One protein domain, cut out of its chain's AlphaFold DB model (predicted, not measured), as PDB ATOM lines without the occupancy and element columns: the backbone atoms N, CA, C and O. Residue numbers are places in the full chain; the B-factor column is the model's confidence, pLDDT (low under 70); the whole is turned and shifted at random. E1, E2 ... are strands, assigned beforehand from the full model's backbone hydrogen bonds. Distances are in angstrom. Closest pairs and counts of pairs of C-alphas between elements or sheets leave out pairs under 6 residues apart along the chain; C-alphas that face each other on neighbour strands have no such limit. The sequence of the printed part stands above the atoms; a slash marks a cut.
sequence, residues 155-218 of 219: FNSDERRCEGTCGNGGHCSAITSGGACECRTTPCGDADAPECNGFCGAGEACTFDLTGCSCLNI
ATOM      1  N   PHE A 155     -11.968  42.551  35.328       76.19
ATOM      2  CA  PHE A 155     -11.823  43.845  35.986       76.19
ATOM      3  C   PHE A 155     -12.716  44.883  35.304       76.19
ATOM      4  O   PHE A 155     -12.475  45.260  34.155       76.19
ATOM      5  N   ASN A 156     -13.719  45.383  36.024       75.81
ATOM      6  CA  ASN A 156     -14.524  46.514  35.593       75.81
ATOM      7  C   ASN A 156     -13.746  47.813  35.861       75.81
ATOM      8  O   ASN A 156     -13.534  48.216  37.008       75.81
ATOM      9  N   SER A 157     -13.309  48.478  34.787       71.62
ATOM     10  CA  SER A 157     -12.542  49.725  34.866       71.62
ATOM     11  C   SER A 157     -13.356  50.924  35.349       71.62
ATOM     12  O   SER A 157     -12.770  51.850  35.913       71.62
ATOM     13  N   ASP A 158     -14.672  50.915  35.138       73.25
ATOM     14  CA  ASP A 158     -15.567  52.014  35.512       73.25
ATOM     15  C   ASP A 158     -15.853  51.994  37.019       73.25
ATOM     16  O   ASP A 158     -15.806  53.031  37.683       73.25
ATOM     17  N   GLU A 159     -16.060  50.802  37.582       69.06
ATOM     18  CA  GLU A 159     -16.322  50.601  39.013       69.06
ATOM     19  C   GLU A 159     -15.059  50.274  39.842       69.06
ATOM     20  O   GLU A 159     -15.135  50.129  41.068       69.06
ATOM     21  N   ARG A 160     -13.896  50.181  39.172       72.88
ATOM     22  CA  ARG A 160     -12.574  49.797  39.712       72.88
ATOM     23  C   ARG A 160     -12.591  48.526  40.567       72.88
ATOM     24  O   ARG A 160     -11.930  48.459  41.603       72.88
ATOM     25  N   ARG A 161     -13.341  47.512  40.145       77.12
ATOM     26  CA  ARG A 161     -13.552  46.282  40.921       77.12
ATOM     27  C   ARG A 161     -13.634  45.050  40.028       77.12
ATOM     28  O   ARG A 161     -13.896  45.150  38.836       77.12
ATOM     29  N   CYS A 162     -13.390  43.890  40.626       77.25
ATOM     30  CA  CYS A 162     -13.570  42.608  39.957       77.25
ATOM     31  C   CYS A 162     -15.047  42.232  39.947       77.25
ATOM     32  O   CYS A 162     -15.665  42.124  41.007       77.25
ATOM     33  N   GLU A 163     -15.600  42.028  38.759       76.31
ATOM     34  CA  GLU A 163     -17.000  41.675  38.563       76.31
ATOM     35  C   GLU A 163     -17.113  40.420  37.720       76.31
ATOM     36  O   GLU A 163     -16.339  40.185  36.795       76.31
ATOM     37  N   GLY A 164     -18.093  39.593  38.067       76.25
ATOM     38  CA  GLY A 164     -18.298  38.344  37.371       76.25
ATOM     39  C   GLY A 164     -19.060  37.313  38.163       76.25
ATOM     40  O   GLY A 164     -19.101  37.336  39.392       76.25
ATOM     41  N   THR A 165     -19.629  36.357  37.440       75.19
ATOM     42  CA  THR A 165     -20.191  35.150  38.035       75.19
ATOM     43  C   THR A 165     -19.170  34.031  37.971       75.19
ATOM     44  O   THR A 165     -18.708  33.665  36.889       75.19
ATOM     45  N   CYS A 166     -18.854  33.457  39.125       76.50
ATOM     46  CA  CYS A 166     -17.994  32.290  39.223       76.50
ATOM     47  C   CYS A 166     -18.833  31.020  39.383       76.50
ATOM     48  O   CYS A 166     -19.823  30.992  40.117       76.50
ATOM     49  N   GLY A 167     -18.441  29.956  38.680       72.44
ATOM     50  CA  GLY A 167     -19.037  28.635  38.865       72.44
ATOM     51  C   GLY A 167     -18.755  28.074  40.264       72.44
ATOM     52  O   GLY A 167     -17.865  28.549  40.968       72.44
ATOM     53  N   ASN A 168     -19.502  27.041  40.664       66.88
ATOM     54  CA  ASN A 168     -19.305  26.308  41.927       66.88
ATOM     55  C   ASN A 168     -19.396  27.163  43.209       66.88
ATOM     56  O   ASN A 168     -18.759  26.841  44.207       66.88
ATOM     57  N   GLY A 169     -20.187  28.243  43.192       66.31
ATOM     58  CA  GLY A 169     -20.356  29.123  44.357       66.31
ATOM     59  C   GLY A 169     -19.128  29.980  44.669       66.31
ATOM     60  O   GLY A 169     -18.997  30.465  45.787       66.31
ATOM     61  N   GLY A 170     -18.219  30.141  43.704       73.81
ATOM     62  CA  GLY A 170     -17.070  31.023  43.853       73.81
ATOM     63  C   GLY A 170     -17.449  32.504  43.849       73.81
ATOM     64  O   GLY A 170     -18.515  32.902  43.377       73.81
ATOM     65  N   HIS A 171     -16.519  33.326  44.314       81.38
ATOM     66  CA  HIS A 171     -16.568  34.779  44.275       81.38
ATOM     67  C   HIS A 171     -15.448  35.312  43.376       81.38
ATOM     68  O   HIS A 171     -14.324  34.808  43.398       81.38
ATOM     69  N   CYS A 172     -15.769  36.324  42.570       79.38
ATOM     70  CA  CYS A 172     -14.800  37.031  41.739       79.38
ATOM     71  C   CYS A 172     -14.066  38.059  42.609       79.38
ATOM     72  O   CYS A 172     -14.704  38.908  43.234       79.38
ATOM     73  N   SER A 173     -12.742  37.966  42.719       77.06
ATOM     74  CA  SER A 173     -11.957  38.839  43.602       77.06
ATOM     75  C   SER A 173     -10.584  39.162  43.021       77.06
ATOM     76  O   SER A 173     -10.049  38.423  42.193       77.06
ATOM     77  N   ALA A 174     -10.025  40.293  43.452       71.25
ATOM     78  CA  ALA A 174      -8.706  40.747  43.026       71.25
ATOM     79  C   ALA A 174      -7.601  39.923  43.697       71.25
ATOM     80  O   ALA A 174      -7.672  39.642  44.893       71.25
ATOM     81  N   ILE A 175      -6.551  39.587  42.942       66.06
ATOM     82  CA  ILE A 175      -5.340  38.974  43.497       66.06
ATOM     83  C   ILE A 175      -4.274  40.031  43.809       66.06
ATOM     84  O   ILE A 175      -3.869  40.820  42.948       66.06
ATOM     85  N   THR A 176      -3.767  40.002  45.042       56.88
ATOM     86  CA  THR A 176      -2.692  40.876  45.551       56.88
ATOM     87  C   THR A 176      -1.392  40.754  44.752       56.88
ATOM     88  O   THR A 176      -0.609  41.701  44.692       56.88
ATOM     89  N   SER A 177      -1.182  39.618  44.082       53.12
ATOM     90  CA  SER A 177       0.081  39.285  43.411       53.12
ATOM     91  C   SER A 177       0.129  39.601  41.908       53.12
ATOM     92  O   SER A 177       1.145  39.321  41.274       53.12
ATOM     93  N   GLY A 178      -0.922  40.175  41.305       52.41
ATOM     94  CA  GLY A 178      -0.923  40.352  39.843       52.41
ATOM     95  C   GLY A 178      -1.889  41.364  39.233       52.41
ATOM     96  O   GLY A 178      -1.850  41.537  38.018       52.41
ATOM     97  N   GLY A 179      -2.750  42.028  40.013       57.66
ATOM     98  CA  GLY A 179      -3.716  42.990  39.459       57.66
ATOM     99  C   GLY A 179      -4.757  42.369  38.514       57.66
ATOM    100  O   GLY A 179      -5.422  43.096  37.783       57.66
ATOM    101  N   ALA A 180      -4.887  41.040  38.518       69.31
ATOM    102  CA  ALA A 180      -5.900  40.307  37.770       69.31
ATOM    103  C   ALA A 180      -7.095  39.948  38.674       69.31
ATOM    104  O   ALA A 180      -6.961  39.875  39.900       69.31
ATOM    105  N   CYS A 181      -8.259  39.733  38.063       78.31
ATOM    106  CA  CYS A 181      -9.451  39.211  38.728       78.31
ATOM    107  C   CYS A 181      -9.513  37.697  38.546       78.31
ATOM    108  O   CYS A 181      -9.269  37.197  37.449       78.31
ATOM    109  N   GLU A 182      -9.824  36.964  39.613       78.38
ATOM    110  CA  GLU A 182      -9.911  35.506  39.567       78.38
ATOM    111  C   GLU A 182     -11.094  34.983  40.388       78.38
ATOM    112  O   GLU A 182     -11.487  35.561  41.406       78.38
ATOM    113  N   CYS A 183     -11.664  33.864  39.939       81.56
ATOM    114  CA  CYS A 183     -12.703  33.143  40.662       81.56
ATOM    115  C   CYS A 183     -12.112  32.290  41.785       81.56
ATOM    116  O   CYS A 183     -11.312  31.393  41.530       81.56
ATOM    117  N   ARG A 184     -12.558  32.521  43.023       78.25
ATOM    118  CA  ARG A 184     -12.075  31.809  44.216       78.25
ATOM    119  C   ARG A 184     -13.226  31.289  45.063       78.25
ATOM    120  O   ARG A 184     -14.277  31.912  45.145       78.25
ATOM    121  N   THR A 185     -13.021  30.151  45.713       80.31
ATOM    122  CA  THR A 185     -14.017  29.509  46.593       80.31
ATOM    123  C   THR A 185     -13.597  29.492  48.062       80.31
ATOM    124  O   THR A 185     -14.381  29.069  48.904       80.31
ATOM    125  N   THR A 186     -12.377  29.939  48.381       83.56
ATOM    126  CA  THR A 186     -11.838  29.953  49.750       83.56
ATOM    127  C   THR A 186     -12.042  31.327  50.394       83.56
ATOM    128  O   THR A 186     -11.535  32.314  49.844       83.56
ATOM    129  N   PRO A 187     -12.756  31.425  51.532       84.19
ATOM    130  CA  PRO A 187     -12.897  32.674  52.273       84.19
ATOM    131  C   PRO A 187     -11.532  33.215  52.697       84.19
ATOM    132  O   PRO A 187     -10.639  32.440  53.026       84.19
ATOM    133  N   CYS A 188     -11.366  34.539  52.749       84.75
ATOM    134  CA  CYS A 188     -10.102  35.148  53.171       84.75
ATOM    135  C   CYS A 188      -9.582  34.641  54.527       84.75
ATOM    136  O   CYS A 188      -8.393  34.380  54.646       84.75
ATOM    137  N   GLY A 189     -10.458  34.423  55.514       82.88
ATOM    138  CA  GLY A 189     -10.057  33.909  56.831       82.88
ATOM    139  C   GLY A 189      -9.473  32.490  56.820       82.88
ATOM    140  O   GLY A 189      -8.746  32.134  57.743       82.88
ATOM    141  N   ASP A 190      -9.750  31.714  55.771       82.94
ATOM    142  CA  ASP A 190      -9.281  30.335  55.593       82.94
ATOM    143  C   ASP A 190      -8.134  30.238  54.570       82.94
ATOM    144  O   ASP A 190      -7.718  29.140  54.202       82.94
ATOM    145  N   ALA A 191      -7.645  31.372  54.058       83.50
ATOM    146  CA  ALA A 191      -6.559  31.404  53.088       83.50
ATOM    147  C   ALA A 191      -5.188  31.229  53.760       83.50
ATOM    148  O   ALA A 191      -4.954  31.698  54.875       83.50
ATOM    149  N   ASP A 192      -4.251  30.604  53.043       82.75
ATOM    150  CA  ASP A 192      -2.891  30.400  53.533       82.75
ATOM    151  C   ASP A 192      -2.118  31.728  53.627       82.75
ATOM    152  O   ASP A 192      -1.966  32.481  52.657       82.75
ATOM    153  N   ALA A 193      -1.604  32.018  54.823       77.38
ATOM    154  CA  ALA A 193      -0.693  33.129  55.065       77.38
ATOM    155  C   ALA A 193       0.735  32.785  54.590       77.38
ATOM    156  O   ALA A 193       1.167  31.643  54.750       77.38
ATOM    157  N   PRO A 194       1.518  33.755  54.072       76.19
ATOM    158  CA  PRO A 194       1.247  35.198  53.985       76.19
ATOM    159  C   PRO A 194       0.568  35.634  52.677       76.19
ATOM    160  O   PRO A 194       0.411  36.829  52.436       76.19
ATOM    161  N   GLU A 195       0.228  34.691  51.802       76.81
ATOM    162  CA  GLU A 195      -0.217  34.994  50.441       76.81
ATOM    163  C   GLU A 195      -1.652  35.531  50.407       76.81
ATOM    164  O   GLU A 195      -1.969  36.365  49.562       76.81
ATOM    165  N   CYS A 196      -2.502  35.091  51.345       82.75
ATOM    166  CA  CYS A 196      -3.870  35.578  51.531       82.75
ATOM    167  C   CYS A 196      -4.674  35.618  50.230       82.75
ATOM    168  O   CYS A 196      -5.350  36.582  49.883       82.75
ATOM    169  N   ASN A 197      -4.611  34.500  49.518       78.00
ATOM    170  CA  ASN A 197      -5.257  34.276  48.236       78.00
ATOM    171  C   ASN A 197      -6.745  33.875  48.393       78.00
ATOM    172  O   ASN A 197      -7.217  32.947  47.732       78.00
ATOM    173  N   GLY A 198      -7.490  34.523  49.295       79.38
ATOM    174  CA  GLY A 198      -8.919  34.266  49.524       79.38
ATOM    175  C   GLY A 198      -9.829  35.344  48.931       79.38
ATOM    176  O   GLY A 198      -9.362  36.395  48.498       79.38
ATOM    177  N   PHE A 199     -11.138  35.084  48.893       82.31
ATOM    178  CA  PHE A 199     -12.123  36.070  48.436       82.31
ATOM    179  C   PHE A 199     -12.644  36.945  49.587       82.31
ATOM    180  O   PHE A 199     -12.701  36.507  50.741       82.31
ATOM    181  N   CYS A 200     -13.057  38.165  49.242       79.69
ATOM    182  CA  CYS A 200     -13.674  39.147  50.137       79.69
ATOM    183  C   CYS A 200     -14.932  39.756  49.503       79.69
ATOM    184  O   CYS A 200     -15.276  39.437  48.361       79.69
ATOM    185  N   GLY A 201     -15.642  40.609  50.247       72.50
ATOM    186  CA  GLY A 201     -16.773  41.359  49.715       72.50
ATOM    187  C   GLY A 201     -16.362  42.347  48.618       72.50
ATOM    188  O   GLY A 201     -15.182  42.607  48.372       72.50
ATOM    189  N   ALA A 202     -17.356  42.919  47.937       67.38
ATOM    190  CA  ALA A 202     -17.105  43.957  46.943       67.38
ATOM    191  C   ALA A 202     -16.408  45.168  47.594       67.38
ATOM    192  O   ALA A 202     -16.884  45.685  48.600       67.38
ATOM    193  N   GLY A 203     -15.303  45.625  46.994       67.44
ATOM    194  CA  GLY A 203     -14.509  46.744  47.518       67.44
ATOM    195  C   GLY A 203     -13.507  46.361  48.611       67.44
ATOM    196  O   GLY A 203     -12.919  47.246  49.221       67.44
ATOM    197  N   GLU A 204     -13.280  45.069  48.854       77.06
ATOM    198  CA  GLU A 204     -12.331  44.584  49.857       77.06
ATOM    199  C   GLU A 204     -11.201  43.758  49.219       77.06
ATOM    200  O   GLU A 204     -11.403  43.046  48.235       77.06
ATOM    201  N   ALA A 205     -10.001  43.833  49.795       77.94
ATOM    202  CA  ALA A 205      -8.855  42.992  49.467       77.94
ATOM    203  C   ALA A 205      -8.563  42.029  50.617       77.94
ATOM    204  O   ALA A 205      -8.563  42.430  51.783       77.94
ATOM    205  N   CYS A 206      -8.245  40.779  50.281       83.12
ATOM    206  CA  CYS A 206      -7.705  39.836  51.249       83.12
ATOM    207  C   CYS A 206      -6.227  40.157  51.481       83.12
ATOM    208  O   CYS A 206      -5.415  40.124  50.557       83.12
ATOM    209  N   THR A 207      -5.881  40.518  52.710       84.81
ATOM    210  CA  THR A 207      -4.531  40.931  53.093       84.81
ATOM    211  C   THR A 207      -4.089  40.192  54.342       84.81
ATOM    212  O   THR A 207      -4.895  39.795  55.184       84.81
ATOM    213  N   PHE A 208      -2.781  40.013  54.457       84.88
ATOM    214  CA  PHE A 208      -2.159  39.457  55.643       84.88
ATOM    215  C   PHE A 208      -2.098  40.509  56.758       84.88
ATOM    216  O   PHE A 208      -1.609  41.617  56.540       84.88
ATOM    217  N   ASP A 209      -2.579  40.147  57.943       79.38
ATOM    218  CA  ASP A 209      -2.395  40.858  59.209       79.38
ATOM    219  C   ASP A 209      -1.624  39.950  60.195       79.38
ATOM    220  O   ASP A 209      -1.400  38.767  59.942       79.38
ATOM    221  N   LEU A 210      -1.219  40.480  61.350       74.44
ATOM    222  CA  LEU A 210      -0.427  39.783  62.372       74.44
ATOM    223  C   LEU A 210      -1.087  38.503  62.917       74.44
ATOM    224  O   LEU A 210      -0.413  37.695  63.557       74.44
ATOM    225  N   THR A 211      -2.389  38.321  62.693       75.38
ATOM    226  CA  THR A 211      -3.189  37.184  63.168       75.38
ATOM    227  C   THR A 211      -3.620  36.222  62.057       75.38
ATOM    228  O   THR A 211      -4.161  35.164  62.377       75.38
ATOM    229  N   GLY A 212      -3.371  36.538  60.781       82.81
ATOM    230  CA  GLY A 212      -3.803  35.737  59.632       82.81
ATOM    231  C   GLY A 212      -4.323  36.588  58.472       82.81
ATOM    232  O   GLY A 212      -4.042  37.780  58.383       82.81
ATOM    233  N   CYS A 213      -5.074  35.974  57.565       87.50
ATOM    234  CA  CYS A 213      -5.647  36.656  56.408       87.50
ATOM    235  C   CYS A 213      -7.000  37.299  56.754       87.50
ATOM    236  O   CYS A 213      -7.866  36.665  57.357       87.50
ATOM    237  N   SER A 214      -7.187  38.569  56.387       87.88
ATOM    238  CA  SER A 214      -8.412  39.330  56.662       87.88
ATOM    239  C   SER A 214      -8.804  40.251  55.504       87.88
ATOM    240  O   SER A 214      -7.962  40.687  54.719       87.88
ATOM    241  N   CYS A 215     -10.106  40.523  55.382       85.62
ATOM    242  CA  CYS A 215     -10.644  41.430  54.372       85.62
ATOM    243  C   CYS A 215     -10.523  42.880  54.843       85.62
ATOM    244  O   CYS A 215     -11.064  43.241  55.890       85.62
ATOM    245  N   LEU A 216      -9.834  43.712  54.061       82.81
ATOM    246  CA  LEU A 216      -9.735  45.151  54.290       82.81
ATOM    247  C   LEU A 216     -10.356  45.923  53.129       82.81
ATOM    248  O   LEU A 216     -10.145  45.584  51.969       82.81
ATOM    249  N   ASN A 217     -11.082  46.997  53.446       80.25
ATOM    250  CA  ASN A 217     -11.658  47.888  52.440       80.25
ATOM    251  C   ASN A 217     -10.558  48.593  51.634       80.25
ATOM    252  O   ASN A 217      -9.606  49.137  52.197       80.25
ATOM    253  N   ILE A 218     -10.728  48.604  50.316       65.88
ATOM    254  CA  ILE A 218      -9.883  49.316  49.363       65.88
ATOM    255  C   ILE A 218     -10.538  50.685  49.097       65.88
ATOM    256  O   ILE A 218     -11.733  50.720  48.800       65.88
TER     257      ILE A 218
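AT A GLANCE: This is residues 155 to 218 of the 219 residues of an uncharacterized protein of Deltaproteobacteria bacterium (UniProt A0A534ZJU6). With little regular structure, this is a small body of loops and two strand hairpins, E2-E3 and E4-E5, joined by the long loop of residues 185 to 203; E1 sits beside the first. The printed part has 64 residues, with no named helix and strands E1 to E5 in chain order, holding 23 residues. It is all strand, both two-strand sheets antiparallel, and compact: radius of gyration of the C-alphas 11.0 A, spans 33 by 25 by 18 A.

HOW THE PARTS SIT: Start at E1, residues 161 to 163, which pairs with no named strand. Its closest C-alpha to E2, residues 171 to 174, is Cys 162, 5.5 A from that of Ser 173. E2 and E3, residues 181 to 184, form an antiparallel hairpin; find N 171 and O 184 within hydrogen-bond range, 2.8 A. E4, residues 204 to 209, and E5, residues 212 to 217, form another; see N 205 and O 216, 2.8 A.

IN THESE COORDINATES: Find E1's start, C-alpha 161, at (-13.552, 46.282, 40.921); E5, 16.2 A long, ends at C-alpha 217, (-11.658, 47.888, 52.440).

THE WHOLE: The printed part has no cut. The E3 to E4 link is long. Twelve residues, among them 175 to 180, have pLDDT under 70.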